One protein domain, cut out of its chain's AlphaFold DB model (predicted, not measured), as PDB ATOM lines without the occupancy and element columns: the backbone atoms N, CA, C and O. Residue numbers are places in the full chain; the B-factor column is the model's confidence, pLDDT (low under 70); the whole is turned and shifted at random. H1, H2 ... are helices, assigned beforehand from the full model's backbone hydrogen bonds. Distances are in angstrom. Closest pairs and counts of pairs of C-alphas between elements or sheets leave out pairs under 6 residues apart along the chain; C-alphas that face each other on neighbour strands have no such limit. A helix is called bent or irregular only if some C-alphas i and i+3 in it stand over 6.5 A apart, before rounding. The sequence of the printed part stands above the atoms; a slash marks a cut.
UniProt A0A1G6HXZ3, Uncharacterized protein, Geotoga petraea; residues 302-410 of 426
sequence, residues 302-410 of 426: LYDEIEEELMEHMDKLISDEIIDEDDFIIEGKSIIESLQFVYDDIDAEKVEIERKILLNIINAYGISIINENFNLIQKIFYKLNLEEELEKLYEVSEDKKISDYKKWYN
ATOM      1  N   LEU A 302      22.241 122.067 154.966       52.59
ATOM      2  CA  LEU A 302      22.971 122.428 156.180       52.59
ATOM      3  C   LEU A 302      23.448 121.200 156.973       52.59
ATOM      4  O   LEU A 302      24.473 121.265 157.645       52.59
ATOM      5  N   TYR A 303      22.706 120.093 156.937       56.31
ATOM      6  CA  TYR A 303      23.114 118.851 157.590       56.31
ATOM      7  C   TYR A 303      24.329 118.242 156.881       56.31
ATOM      8  O   TYR A 303      25.302 117.900 157.553       56.31
ATOM      9  N   ASP A 304      24.301 118.189 155.548       60.44
ATOM     10  CA  ASP A 304      25.379 117.624 154.731       60.44
ATOM     11  C   ASP A 304      26.674 118.447 154.857       60.44
ATOM     12  O   ASP A 304      27.746 117.877 155.051       60.44
ATOM     13  N   GLU A 305      26.576 119.783 154.847       60.97
ATOM     14  CA  GLU A 305      27.729 120.678 155.044       60.97
ATOM     15  C   GLU A 305      28.396 120.474 156.414       60.97
ATOM     16  O   GLU A 305      29.624 120.443 156.518       60.97
ATOM     17  N   ILE A 306      27.605 120.310 157.482       60.62
ATOM     18  CA  ILE A 306      28.164 120.120 158.825       60.62
ATOM     19  C   ILE A 306      28.650 118.670 159.027       60.62
ATOM     20  O   ILE A 306      29.597 118.437 159.784       60.62
ATOM     21  N   GLU A 307      28.051 117.681 158.352       63.22
ATOM     22  CA  GLU A 307      28.586 116.316 158.307       63.22
ATOM     23  C   GLU A 307      29.954 116.281 157.609       63.22
ATOM     24  O   GLU A 307      30.889 115.687 158.148       63.22
ATOM     25  N   GLU A 308      30.105 116.960 156.469       71.06
ATOM     26  CA  GLU A 308      31.381 117.084 155.755       71.06
ATOM     27  C   GLU A 308      32.444 117.767 156.632       71.06
ATOM     28  O   GLU A 308      33.538 117.221 156.802       71.06
ATOM     29  N   GLU A 309      32.102 118.877 157.300       68.56
ATOM     30  CA  GLU A 309      32.998 119.569 158.240       68.56
ATOM     31  C   GLU A 309      33.433 118.651 159.398       68.56
ATOM     32  O   GLU A 309      34.595 118.658 159.825       68.56
ATOM     33  N   LEU A 310      32.527 117.804 159.898       73.12
ATOM     34  CA  LEU A 310      32.871 116.828 160.924       73.12
ATOM     35  C   LEU A 310      33.786 115.728 160.382       73.12
ATOM     36  O   LEU A 310      34.704 115.308 161.085       73.12
ATOM     37  N   MET A 311      33.555 115.249 159.162       73.62
ATOM     38  CA  MET A 311      34.389 114.221 158.543       73.62
ATOM     39  C   MET A 311      35.812 114.730 158.295       73.62
ATOM     40  O   MET A 311      36.756 114.042 158.686       73.62
ATOM     41  N   GLU A 312      35.967 115.957 157.791       77.25
ATOM     42  CA  GLU A 312      37.265 116.634 157.656       77.25
ATOM     43  C   GLU A 312      37.956 116.838 159.012       77.25
ATOM     44  O   GLU A 312      39.172 116.677 159.151       77.25
ATOM     45  N   HIS A 313      37.186 117.166 160.052       77.19
ATOM     46  CA  HIS A 313      37.727 117.258 161.403       77.19
ATOM     47  C   HIS A 313      38.213 115.894 161.899       77.19
ATOM     48  O   HIS A 313      39.304 115.792 162.458       77.19
ATOM     49  N   MET A 314      37.452 114.828 161.652       77.00
ATOM     50  CA  MET A 314      37.807 113.461 162.041       77.00
ATOM     51  C   MET A 314      38.995 112.896 161.250       77.00
ATOM     52  O   MET A 314      39.730 112.077 161.799       77.00
ATOM     53  N   ASP A 315      39.261 113.360 160.029       76.62
ATOM     54  CA  ASP A 315      40.453 112.970 159.262       76.62
ATOM     55  C   ASP A 315      41.760 113.318 159.994       76.62
ATOM     56  O   ASP A 315      42.747 112.574 159.917       76.62
ATOM     57  N   LYS A 316      41.755 114.390 160.804       78.31
ATOM     58  CA  LYS A 316      42.910 114.769 161.633       78.31
ATOM     59  C   LYS A 316      43.306 113.645 162.597       78.31
ATOM     60  O   LYS A 316      44.498 113.420 162.767       78.31
ATOM     61  N   LEU A 317      42.348 112.883 163.152       70.38
ATOM     62  CA  LEU A 317      42.607 111.732 164.048       70.38
ATOM     63  C   LEU A 317      43.353 110.575 163.374       70.38
ATOM     64  O   LEU A 317      43.928 109.735 164.065       70.38
ATOM     65  N   ILE A 318      43.280 110.489 162.049       65.75
ATOM     66  CA  ILE A 318      43.779 109.354 161.261       65.75
ATOM     67  C   ILE A 318      45.075 109.722 160.552       65.75
ATOM     68  O   ILE A 318      45.921 108.863 160.293       65.75
ATOM     69  N   SER A 319      45.250 111.007 160.266       64.12
ATOM     70  CA  SER A 319      46.524 111.568 159.855       64.12
ATOM     71  C   SER A 319      47.547 111.511 161.003       64.12
ATOM     72  O   SER A 319      47.197 111.679 162.168       64.12
ATOM     73  N   ASP A 320      48.835 111.326 160.692       57.66
ATOM     74  CA  ASP A 320      49.945 111.404 161.668       57.66
ATOM     75  C   ASP A 320      50.185 112.851 162.190       57.66
ATOM     76  O   ASP A 320      51.307 113.229 162.551       57.66
ATOM     77  N   GLU A 321      49.162 113.709 162.183       65.56
ATOM     78  CA  GLU A 321      49.245 115.082 162.666       65.56
ATOM     79  C   GLU A 321      49.321 115.124 164.197       65.56
ATOM     80  O   GLU A 321      48.712 114.336 164.918       65.56
ATOM     81  N   ILE A 322      50.116 116.059 164.725       69.75
ATOM     82  CA  ILE A 322      50.165 116.304 166.168       69.75
ATOM     83  C   ILE A 322      48.943 117.148 166.517       69.75
ATOM     84  O   ILE A 322      48.935 118.354 166.276       69.75
ATOM     85  N   ILE A 323      47.935 116.499 167.086       74.81
ATOM     86  CA  ILE A 323      46.681 117.126 167.496       74.81
ATOM     87  C   ILE A 323      46.812 117.655 168.930       74.81
ATOM     88  O   ILE A 323      47.292 116.944 169.817       74.81
ATOM     89  N   ASP A 324      46.365 118.889 169.173       83.06
ATOM     90  CA  ASP A 324      46.056 119.346 170.530       83.06
ATOM     91  C   ASP A 324      44.687 118.775 170.928       83.06
ATOM     92  O   ASP A 324      43.659 119.147 170.359       83.06
ATOM     93  N   GLU A 325      44.680 117.814 171.857       81.19
ATOM     94  CA  GLU A 325      43.468 117.085 172.245       81.19
ATOM     95  C   GLU A 325      42.350 118.015 172.731       81.19
ATOM     96  O   GLU A 325      41.182 117.749 172.450       81.19
ATOM     97  N   ASP A 326      42.679 119.092 173.452       81.19
ATOM     98  CA  ASP A 326      41.667 119.979 174.031       81.19
ATOM     99  C   ASP A 326      40.987 120.818 172.939       81.19
ATOM    100  O   ASP A 326      39.755 120.871 172.893       81.19
ATOM    101  N   ASP A 327      41.768 121.397 172.024       79.44
ATOM    102  CA  ASP A 327      41.240 122.166 170.888       79.44
ATOM    103  C   ASP A 327      40.428 121.261 169.948       79.44
ATOM    104  O   ASP A 327      39.318 121.610 169.546       79.44
ATOM    105  N   PHE A 328      40.907 120.040 169.701       81.81
ATOM    106  CA  PHE A 328      40.215 119.049 168.880       81.81
ATOM    107  C   PHE A 328      38.840 118.656 169.435       81.81
ATOM    108  O   PHE A 328      37.866 118.529 168.690       81.81
ATOM    109  N   ILE A 329      38.742 118.469 170.755       83.81
ATOM    110  CA  ILE A 329      37.472 118.163 171.421       83.81
ATOM    111  C   ILE A 329      36.524 119.362 171.355       83.81
ATOM    112  O   ILE A 329      35.322 119.169 171.173       83.81
ATOM    113  N   ILE A 330      37.032 120.583 171.548       82.94
ATOM    114  CA  ILE A 330      36.218 121.804 171.524       82.94
ATOM    115  C   ILE A 330      35.631 122.025 170.127       82.94
ATOM    116  O   ILE A 330      34.425 122.242 170.013       82.94
ATOM    117  N   GLU A 331      36.455 121.914 169.085       77.56
ATOM    118  CA  GLU A 331      36.028 122.036 167.687       77.56
ATOM    119  C   GLU A 331      34.995 120.959 167.331       77.56
ATOM    120  O   GLU A 331      33.886 121.287 166.912       77.56
ATOM    121  N   GLY A 332      35.285 119.684 167.617       78.44
ATOM    122  CA  GLY A 332      34.369 118.579 167.307       78.44
ATOM    123  C   GLY A 332      33.021 118.683 168.029       78.44
ATOM    124  O   GLY A 332      31.975 118.414 167.442       78.44
ATOM    125  N   LYS A 333      33.014 119.132 169.292       81.50
ATOM    126  CA  LYS A 333      31.766 119.419 170.015       81.50
ATOM    127  C   LYS A 333      30.982 120.556 169.383       81.50
ATOM    128  O   LYS A 333      29.769 120.446 169.284       81.50
ATOM    129  N   SER A 334      31.659 121.628 168.978       78.50
ATOM    130  CA  SER A 334      31.013 122.787 168.360       78.50
ATOM    131  C   SER A 334      30.311 122.411 167.054       78.50
ATOM    132  O   SER A 334      29.218 122.910 166.788       78.50
ATOM    133  N   ILE A 335      30.901 121.510 166.266       75.50
ATOM    134  CA  ILE A 335      30.316 120.998 165.018       75.50
ATOM    135  C   ILE A 335      29.050 120.173 165.321       75.50
ATOM    136  O   ILE A 335      27.976 120.458 164.790       75.50
ATOM    137  N   ILE A 336      29.119 119.232 166.273       70.69
ATOM    138  CA  ILE A 336      27.947 118.441 166.702       70.69
ATOM    139  C   ILE A 336      26.855 119.324 167.320       70.69
ATOM    140  O   ILE A 336      25.670 119.123 167.060       70.69
ATOM    141  N   GLU A 337      27.222 120.314 168.131       74.31
ATOM    142  CA  GLU A 337      26.276 121.268 168.717       74.31
ATOM    143  C   GLU A 337      25.590 122.118 167.642       74.31
ATOM    144  O   GLU A 337      24.403 122.413 167.777       74.31
ATOM    145  N   SER A 338      26.303 122.456 166.563       67.44
ATOM    146  CA  SER A 338      25.749 123.178 165.412       67.44
ATOM    147  C   SER A 338      24.720 122.325 164.671       67.44
ATOM    148  O   SER A 338      23.614 122.802 164.430       67.44
ATOM    149  N   LEU A 339      25.007 121.038 164.440       63.62
ATOM    150  CA  LEU A 339      24.032 120.069 163.915       63.62
ATOM    151  C   LEU A 339      22.807 119.946 164.822       63.62
ATOM    152  O   LEU A 339      21.670 120.009 164.369       63.62
ATOM    153  N   GLN A 340      23.016 119.834 166.132       62.62
ATOM    154  CA  GLN A 340      21.926 119.736 167.104       62.62
ATOM    155  C   GLN A 340      21.113 121.022 167.266       62.62
ATOM    156  O   GLN A 340      20.020 120.973 167.835       62.62
ATOM    157  N   PHE A 341      21.640 122.173 166.847       64.56
ATOM    158  CA  PHE A 341      20.929 123.449 166.881       64.56
ATOM    159  C   PHE A 341      19.882 123.549 165.764       64.56
ATOM    160  O   PHE A 341      18.877 124.230 165.945       64.56
ATOM    161  N   VAL A 342      20.075 122.827 164.654       57.47
ATOM    162  CA  VAL A 342      19.122 122.758 163.531       57.47
ATOM    163  C   VAL A 342      17.829 122.024 163.920       57.47
ATOM    164  O   VAL A 342      16.754 122.344 163.417       57.47
ATOM    165  N   TYR A 343      17.906 121.088 164.871       56.19
ATOM    166  CA  TYR A 343      16.773 120.279 165.329       56.19
ATOM    167  C   TYR A 343      16.283 120.760 166.706       56.19
ATOM    168  O   TYR A 343      16.901 120.509 167.749       56.19
ATOM    169  N   ASP A 344      15.176 121.506 166.708       48.91
ATOM    170  CA  ASP A 344      14.632 122.170 167.897       48.91
ATOM    171  C   ASP A 344      14.131 121.168 168.970       48.91
ATOM    172  O   ASP A 344      13.233 120.357 168.758       48.91
ATOM    173  N   ASP A 345      14.712 121.286 170.170       51.16
ATOM    174  CA  ASP A 345      14.243 120.835 171.497       51.16
ATOM    175  C   ASP A 345      13.823 119.368 171.768       51.16
ATOM    176  O   ASP A 345      13.420 119.057 172.895       51.16
ATOM    177  N   ILE A 346      13.988 118.419 170.841       56.06
ATOM    178  CA  ILE A 346      13.755 116.990 171.131       56.06
ATOM    179  C   ILE A 346      15.088 116.279 171.400       56.06
ATOM    180  O   ILE A 346      15.805 115.869 170.492       56.06
ATOM    181  N   ASP A 347      15.422 116.077 172.680       61.88
ATOM    182  CA  ASP A 347      16.652 115.373 173.091       61.88
ATOM    183  C   ASP A 347      16.797 113.976 172.462       61.88
ATOM    184  O   ASP A 347      17.916 113.531 172.215       61.88
ATOM    185  N   ALA A 348      15.681 113.297 172.175       57.75
ATOM    186  CA  ALA A 348      15.692 112.001 171.497       57.75
ATOM    187  C   ALA A 348      16.209 112.098 170.050       57.75
ATOM    188  O   ALA A 348      16.995 111.249 169.643       57.75
ATOM    189  N   GLU A 349      15.844 113.152 169.316       65.19
ATOM    190  CA  GLU A 349      16.307 113.384 167.941       65.19
ATOM    191  C   GLU A 349      17.794 113.746 167.925       65.19
ATOM    192  O   GLU A 349      18.549 113.236 167.107       65.19
ATOM    193  N   LYS A 350      18.265 114.517 168.913       66.88
ATOM    194  CA  LYS A 350      19.693 114.861 169.065       66.88
ATOM    195  C   LYS A 350      20.575 113.637 169.334       66.88
ATOM    196  O   LYS A 350      21.683 113.547 168.814       66.88
ATOM    197  N   VAL A 351      20.075 112.689 170.130       74.75
ATOM    198  CA  VAL A 351      20.734 111.393 170.371       74.75
ATOM    199  C   VAL A 351      20.756 110.542 169.100       74.75
ATOM    200  O   VAL A 351      21.739 109.859 168.830       74.75
ATOM    201  N   GLU A 352      19.683 110.568 168.316       73.69
ATOM    202  CA  GLU A 352      19.591 109.813 167.067       73.69
ATOM    203  C   GLU A 352      20.513 110.378 165.979       73.69
ATOM    204  O   GLU A 352      21.179 109.612 165.289       73.69
ATOM    205  N   ILE A 353      20.668 111.700 165.920       71.69
ATOM    206  CA  ILE A 353      21.642 112.378 165.055       71.69
ATOM    207  C   ILE A 353      23.071 111.987 165.433       71.69
ATOM    208  O   ILE A 353      23.827 111.528 164.581       71.69
ATOM    209  N   GLU A 354      23.434 112.064 166.719       74.50
ATOM    210  CA  GLU A 354      24.755 111.605 167.169       74.50
ATOM    211  C   GLU A 354      24.996 110.124 166.809       74.50
ATOM    212  O   GLU A 354      26.121 109.755 166.470       74.50
ATOM    213  N   ARG A 355      23.959 109.265 166.835       78.44
ATOM    214  CA  ARG A 355      24.076 107.848 166.429       78.44
ATOM    215  C   ARG A 355      24.348 107.692 164.940       78.44
ATOM    216  O   ARG A 355      25.194 106.873 164.585       78.44
ATOM    217  N   LYS A 356      23.634 108.439 164.093       71.94
ATOM    218  CA  LYS A 356      23.802 108.411 162.631       71.94
ATOM    219  C   LYS A 356      25.209 108.846 162.241       71.94
ATOM    220  O   LYS A 356      25.915 108.120 161.549       71.94
ATOM    221  N   ILE A 357      25.666 109.946 162.819       72.38
ATOM    222  CA  ILE A 357      27.012 110.467 162.600       72.38
ATOM    223  C   ILE A 357      28.075 109.463 163.076       72.38
ATOM    224  O   ILE A 357      29.019 109.152 162.351       72.38
ATOM    225  N   LEU A 358      27.920 108.895 164.277       77.88
ATOM    226  CA  LEU A 358      28.864 107.902 164.792       77.88
ATOM    227  C   LEU A 358      28.910 106.643 163.908       77.88
ATOM    228  O   LEU A 358      29.980 106.061 163.728       77.88
ATOM    229  N   LEU A 359      27.778 106.229 163.331       73.50
ATOM    230  CA  LEU A 359      27.722 105.134 162.363       73.50
ATOM    231  C   LEU A 359      28.497 105.464 161.080       73.50
ATOM    232  O   LEU A 359      29.256 104.615 160.609       73.50
ATOM    233  N   ASN A 360      28.361 106.682 160.552       65.88
ATOM    234  CA  ASN A 360      29.079 107.131 159.355       65.88
ATOM    235  C   ASN A 360      30.594 107.158 159.592       65.88
ATOM    236  O   ASN A 360      31.358 106.603 158.802       65.88
ATOM    237  N   ILE A 361      31.025 107.645 160.756       68.25
ATOM    238  CA  ILE A 361      32.429 107.618 161.181       68.25
ATOM    239  C   ILE A 361      32.946 106.168 161.316       68.25
ATOM    240  O   ILE A 361      34.051 105.858 160.862       68.25
ATOM    241  N   ILE A 362      32.165 105.244 161.898       69.19
ATOM    242  CA  ILE A 362      32.533 103.814 161.969       69.19
ATOM    243  C   ILE A 362      32.662 103.208 160.566       69.19
ATOM    244  O   ILE A 362      33.566 102.405 160.339       69.19
ATOM    245  N   ASN A 363      31.782 103.565 159.631       61.50
ATOM    246  CA  ASN A 363      31.824 103.051 158.262       61.50
ATOM    247  C   ASN A 363      33.030 103.589 157.481       61.50
ATOM    248  O   ASN A 363      33.671 102.824 156.760       61.50
ATOM    249  N   ALA A 364      33.366 104.868 157.653       66.12
ATOM    250  CA  ALA A 364      34.482 105.505 156.964       66.12
ATOM    251  C   ALA A 364      35.845 105.009 157.464       66.12
ATOM    252  O   ALA A 364      36.742 104.718 156.672       66.12
ATOM    253  N   TYR A 365      35.996 104.874 158.783       68.06
ATOM    254  CA  TYR A 365      37.306 104.681 159.410       68.06
ATOM    255  C   TYR A 365      37.488 103.300 160.054       68.06
ATOM    256  O   TYR A 365      38.606 102.865 160.332       68.06
ATOM    257  N   GLY A 366      36.400 102.558 160.240       67.88
ATOM    258  CA  GLY A 366      36.401 101.230 160.837       67.88
ATOM    259  C   GLY A 366      36.431 101.258 162.364       67.88
ATOM    260  O   GLY A 366      37.029 102.122 163.009       67.88
ATOM    261  N   ILE A 367      35.831 100.237 162.978       79.56
ATOM    262  CA  ILE A 367      35.619 100.180 164.432       79.56
ATOM    263  C   ILE A 367      36.933 100.133 165.233       79.56
ATOM    264  O   ILE A 367      36.955 100.472 166.416       79.56
ATOM    265  N   SER A 368      38.043  99.701 164.620       75.94
ATOM    266  CA  SER A 368      39.359  99.654 165.281       75.94
ATOM    267  C   SER A 368      39.865 101.053 165.614       75.94
ATOM    268  O   SER A 368      40.254 101.296 166.752       75.94
ATOM    269  N   ILE A 369      39.783 101.980 164.652       78.06
ATOM    270  CA  ILE A 369      40.242 103.366 164.813       78.06
ATOM    271  C   ILE A 369      39.400 104.084 165.876       78.06
ATOM    272  O   ILE A 369      39.928 104.829 166.702       78.06
ATOM    273  N   ILE A 370      38.098 103.785 165.920       80.50
ATOM    274  CA  ILE A 370      37.176 104.335 166.922       80.50
ATOM    275  C   ILE A 370      37.494 103.820 168.326       80.50
ATOM    276  O   ILE A 370      37.505 104.595 169.280       80.50
ATOM    277  N   ASN A 371      37.816 102.532 168.466       82.50
ATOM    278  CA  ASN A 371      38.220 101.960 169.752       82.50
ATOM    279  C   ASN A 371      39.582 102.482 170.232       82.50
ATOM    280  O   ASN A 371      39.768 102.692 171.430       82.50
ATOM    281  N   GLU A 372      40.529 102.701 169.320       84.19
ATOM    282  CA  GLU A 372      41.846 103.267 169.640       84.19
ATOM    283  C   GLU A 372      41.733 104.706 170.165       84.19
ATOM    284  O   GLU A 372      42.456 105.082 171.089       84.19
ATOM    285  N   ASN A 373      40.752 105.465 169.666       84.38
ATOM    286  CA  ASN A 373      40.497 106.859 170.038       84.38
ATOM    287  C   ASN A 373      39.256 107.050 170.929       84.38
ATOM    288  O   ASN A 373      38.739 108.162 171.057       84.38
ATOM    289  N   PHE A 374      38.798 105.982 171.595       85.00
ATOM    290  CA  PHE A 374      37.526 105.938 172.324       85.00
ATOM    291  C   PHE A 374      37.315 107.134 173.265       85.00
ATOM    292  O   PHE A 374      36.258 107.757 173.270       85.00
ATOM    293  N   ASN A 375      38.340 107.497 174.041       85.00
ATOM    294  CA  ASN A 375      38.241 108.567 175.036       85.00
ATOM    295  C   ASN A 375      38.077 109.964 174.421       85.00
ATOM    296  O   ASN A 375      37.493 110.834 175.063       85.00
ATOM    297  N   LEU A 376      38.620 110.195 173.223       84.62
ATOM    298  CA  LEU A 376      38.483 111.469 172.514       84.62
ATOM    299  C   LEU A 376      37.100 111.554 171.870       84.62
ATOM    300  O   LEU A 376      36.375 112.522 172.085       84.62
ATOM    301  N   ILE A 377      36.687 110.483 171.192       84.38
ATOM    302  CA  ILE A 377      35.390 110.404 170.514       84.38
ATOM    303  C   ILE A 377      34.239 110.449 171.533       84.38
ATOM    304  O   ILE A 377      33.286 111.194 171.339       84.38
ATOM    305  N   GLN A 378      34.355 109.779 172.686       88.44
ATOM    306  CA  GLN A 378      33.370 109.864 173.777       88.44
ATOM    307  C   GLN A 378      33.222 111.275 174.352       88.44
ATOM    308  O   GLN A 378      32.159 111.632 174.862       88.44
ATOM    309  N   LYS A 379      34.277 112.092 174.297       85.94
ATOM    310  CA  LYS A 379      34.167 113.490 174.704       85.94
ATOM    311  C   LYS A 379      33.455 114.318 173.641       85.94
ATOM    312  O   LYS A 379      32.744 115.226 174.043       85.94
ATOM    313  N   ILE A 380      33.618 114.016 172.355       84.25
ATOM    314  CA  ILE A 380      32.948 114.707 171.241       84.25
ATOM    315  C   ILE A 380      31.449 114.357 171.198       84.25
ATOM    316  O   ILE A 380      30.618 115.259 171.238       84.25
ATOM    317  N   PHE A 381      31.098 113.070 171.250       84.38
ATOM    318  CA  PHE A 381      29.718 112.559 171.290       84.38
ATOM    319  C   PHE A 381      29.191 112.508 172.728       84.38
ATOM    320  O   PHE A 381      29.132 111.456 173.369       84.38
ATOM    321  N   TYR A 382      28.891 113.679 173.286       79.00
ATOM    322  CA  TYR A 382      28.632 113.833 174.717       79.00
ATOM    323  C   TYR A 382      27.206 113.460 175.149       79.00
ATOM    324  O   TYR A 382      26.970 113.339 176.357       79.00
ATOM    325  N   LYS A 383      26.255 113.282 174.219       79.38
ATOM    326  CA  LYS A 383      24.911 112.772 174.543       79.38
ATOM    327  C   LYS A 383      24.810 111.255 174.417       79.38
ATOM    328  O   LYS A 383      23.913 110.664 175.025       79.38
ATOM    329  N   LEU A 384      25.725 110.618 173.687       80.88
ATOM    330  CA  LEU A 384      25.811 109.165 173.593       80.88
ATOM    331  C   LEU A 384      26.666 108.531 174.684       80.88
ATOM    332  O   LEU A 384      27.724 109.023 175.068       80.88
ATOM    333  N   ASN A 385      26.231 107.353 175.123       83.81
ATOM    334  CA  ASN A 385      27.094 106.424 175.834       83.81
ATOM    335  C   ASN A 385      27.742 105.481 174.809       83.81
ATOM    336  O   ASN A 385      27.119 104.505 174.389       83.81
ATOM    337  N   LEU A 386      28.981 105.766 174.391       82.44
ATOM    338  CA  LEU A 386      29.651 104.991 173.346       82.44
ATOM    339  C   LEU A 386      29.911 103.548 173.780       82.44
ATOM    340  O   LEU A 386      29.880 102.663 172.932       82.44
ATOM    341  N   GLU A 387      30.097 103.275 175.076       81.06
ATOM    342  CA  GLU A 387      30.254 101.894 175.563       81.06
ATOM    343  C   GLU A 387      29.031 101.026 175.230       81.06
ATOM    344  O   GLU A 387      29.175  99.850 174.906       81.06
ATOM    345  N   GLU A 388      27.826 101.599 175.287       83.06
ATOM    346  CA  GLU A 388      26.577 100.875 175.027       83.06
ATOM    347  C   GLU A 388      26.172 100.881 173.548       83.06
ATOM    348  O   GLU A 388      25.439  99.994 173.101       83.06
ATOM    349  N   GLU A 389      26.606 101.890 172.794       80.75
ATOM    350  CA  GLU A 389      26.153 102.127 171.424       80.75
ATOM    351  C   GLU A 389      27.119 101.581 170.369       80.75
ATOM    352  O   GLU A 389      26.655 101.100 169.337       80.75
ATOM    353  N   LEU A 390      28.431 101.544 170.628       82.69
ATOM    354  CA  LEU A 390      29.409 101.075 169.638       82.69
ATOM    355  C   LEU A 390      29.175  99.630 169.198       82.69
ATOM    356  O   LEU A 390      29.306  99.337 168.015       82.69
ATOM    357  N   GLU A 391      28.807  98.723 170.110       81.75
ATOM    358  CA  GLU A 391      28.520  97.329 169.736       81.75
ATOM    359  C   GLU A 391      27.280  97.245 168.836       81.75
ATOM    360  O   GLU A 391      27.286  96.528 167.835       81.75
ATOM    361  N   LYS A 392      26.239  98.028 169.140       80.69
ATOM    362  CA  LYS A 392      24.998  98.056 168.354       80.69
ATOM    363  C   LYS A 392      25.235  98.641 166.965       80.69
ATOM    364  O   LYS A 392      24.794  98.054 165.982       80.69
ATOM    365  N   LEU A 393      25.944  99.767 166.896       77.50
ATOM    366  CA  LEU A 393      26.275 100.443 165.643       77.50
ATOM    367  C   LEU A 393      27.242  99.606 164.805       77.50
ATOM    368  O   LEU A 393      27.055  99.474 163.598       77.50
ATOM    369  N   TYR A 394      28.222  98.953 165.432       70.75
ATOM    370  CA  TYR A 394      29.109  98.037 164.729       70.75
ATOM    371  C   TYR A 394      28.335  96.869 164.115       70.75
ATOM    372  O   TYR A 394      28.548  96.582 162.945       70.75
ATOM    373  N   GLU A 395      27.397  96.233 164.822       73.62
ATOM    374  CA  GLU A 395      26.622  95.111 164.264       73.62
ATOM    375  C   GLU A 395      25.831  95.477 162.988       73.62
ATOM    376  O   GLU A 395      25.621  94.610 162.135       73.62
ATOM    377  N   VAL A 396      25.451  96.749 162.811       66.19
ATOM    378  CA  VAL A 396      24.769  97.245 161.597       66.19
ATOM    379  C   VAL A 396      25.703  97.910 160.574       66.19
ATOM    380  O   VAL A 396      25.313  98.068 159.413       66.19
ATOM    381  N   SER A 397      26.941  98.229 160.967       59.97
ATOM    382  CA  SER A 397      27.955  98.887 160.132       59.97
ATOM    383  C   SER A 397      28.385  98.063 158.913       59.97
ATOM    384  O   SER A 397      28.314  96.827 158.878       59.97
ATOM    385  N   GLU A 398      28.897  98.749 157.894       59.03
ATOM    386  CA  GLU A 398      29.524  98.112 156.737       59.03
ATOM    387  C   GLU A 398      30.843  97.424 157.100       59.03
ATOM    388  O   GLU A 398      31.133  96.334 156.597       59.03
ATOM    389  N   ASP A 399      31.596  97.989 158.048       57.41
ATOM    390  CA  ASP A 399      32.856  97.422 158.537       57.41
ATOM    391  C   ASP A 399      32.656  96.010 159.121       57.41
ATOM    392  O   ASP A 399      33.384  95.062 158.796       57.41
ATOM    393  N   LYS A 400      31.580  95.800 159.889       64.38
ATOM    394  CA  LYS A 400      31.186  94.474 160.383       64.38
ATOM    395  C   LYS A 400      30.871  93.494 159.260       64.38
ATOM    396  O   LYS A 400      31.351  92.354 159.295       64.38
ATOM    397  N   LYS A 401      30.107  93.918 158.249       61.28
ATOM    398  CA  LYS A 401      29.764  93.076 157.088       61.28
ATOM    399  C   LYS A 401      31.032  92.638 156.348       61.28
ATOM    400  O   LYS A 401      31.182  91.460 156.011       61.28
ATOM    401  N   ILE A 402      31.981  93.556 156.166       56.28
ATOM    402  CA  ILE A 402      33.285  93.290 155.546       56.28
ATOM    403  C   ILE A 402      34.121  92.332 156.412       56.28
ATOM    404  O   ILE A 402      34.718  91.380 155.897       56.28
ATOM    405  N   SER A 403      34.161  92.546 157.728       63.34
ATOM    406  CA  SER A 403      34.891  91.714 158.693       63.34
ATOM    407  C   SER A 403      34.372  90.272 158.731       63.34
ATOM    408  O   SER A 403      35.153  89.314 158.654       63.34
ATOM    409  N   ASP A 404      33.053  90.090 158.772       59.09
ATOM    410  CA  ASP A 404      32.425  88.769 158.781       59.09
ATOM    411  C   ASP A 404      32.611  88.041 157.441       59.09
ATOM    412  O   ASP A 404      32.903  86.838 157.430       59.09
ATOM    413  N   TYR A 405      32.569  88.764 156.317       43.97
ATOM    414  CA  TYR A 405      32.919  88.213 155.006       43.97
ATOM    415  C   TYR A 405      34.377  87.728 154.956       43.97
ATOM    416  O   TYR A 405      34.640  86.595 154.541       43.97
ATOM    417  N   LYS A 406      35.335  88.528 155.452       48.84
ATOM    418  CA  LYS A 406      36.757  88.142 155.544       48.84
ATOM    419  C   LYS A 406      36.949  86.886 156.406       48.84
ATOM    420  O   LYS A 406      37.686  85.977 156.018       48.84
ATOM    421  N   LYS A 407      36.263  86.784 157.552       60.91
ATOM    422  CA  LYS A 407      36.302  85.592 158.423       60.91
ATOM    423  C   LYS A 407      35.730  84.355 157.732       60.91
ATOM    424  O   LYS A 407      36.331  83.280 157.802       60.91
ATOM    425  N   TRP A 408      34.591  84.495 157.059       53.59
ATOM    426  CA  TRP A 408      33.972  83.415 156.293       53.59
ATOM    427  C   TRP A 408      34.889  82.920 155.165       53.59
ATOM    428  O   TRP A 408      35.119  81.714 155.041       53.59
ATOM    429  N   TYR A 409      35.486  83.844 154.410       38.53
ATOM    430  CA  TYR A 409      36.428  83.544 153.334       38.53
ATOM    431  C   TYR A 409      37.677  82.800 153.837       38.53
ATOM    432  O   TYR A 409      38.046  81.753 153.300       38.53
ATOM    433  N   ASN A 410      38.289  83.265 154.931       45.75
ATOM    434  CA  ASN A 410      39.456  82.608 155.529       45.75
ATOM    435  C   ASN A 410      39.137  81.187 156.025       45.75
ATOM    436  O   ASN A 410      39.935  80.265 155.845       45.75
TER     437      ASN A 410
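Overview. This is residues 302 to 410 of the 426 residues of an uncharacterized protein of Geotoga petraea (UniProt A0A1G6HXZ3). A helical hairpin, H1 and H2, is crossed by the longest helix, H3; after H3 the chain folds back through three shorter helices, H5 packing on H2 and H6 on H3. The last helix, H7, leaves the end of H3 as an arm whose residues 404 to 410 stick out. The 109 printed residues have seven named helices, H1 to H7 in order, and no named strand: all helix. The whole is compact, radius of gyration of the C-alphas 14.3 A, spanning 46 by 35 by 25 A.

Along the chain. H1, residues 302 to 315, begins at C-alpha 302 (22.971, 122.428, 156.180) and is 20.1 A long. H2, residues 325 to 342, measures 26.5 A, and H3, residues 347 to 365, 27.0 A. H4 is residues 367 to 372, H5 residues 374 to 380, and H6 residues 386 to 396, only just irregular, with C-alphas 388 and 391 6.7 A apart. H7, residues 398 to 410, 18.5 A, ends at C-alpha 410 (39.456, 82.608, 155.529).

Arrangement. H1 and H2 touch, closest C-alphas Leu 310 and Ile 335 at 6.4 A, opposite ways at a shallow tilt of 15 degrees. H2 touches H5, C-alphas of Lys 333 and Ile 380 at 5.0 A, at a steep tilt of 49 degrees. The hub H3 touches H6 with residues 355 to 362 alone, closest C-alphas Leu 359 and Leu 393 at 5.9 A. H3 and H7 only just touch, with 3 pairs of C-alphas within 8 A, only at their ends, C-alphas of Asn 363 and Glu 398 at 5.7 A. H4 is close to but not clearly touching H3, C-alphas of Ile 362 and Ile 370 at 6.8 A. Every O i to N i+4 pair is within hydrogen-bond range in H1, H3, H4 and H7; H2 has 13 of 14, H5 2 of 3, H6 5 of 7.

Size, cuts and confidence. The farthest C-alphas, Asp 345 and Asn 410, are 48.5 A apart. The printed part has no cut and no long link. Mean pLDDT of the printed part is 70.9; residues 338 to 350 and 396 to 410 are among those under 70.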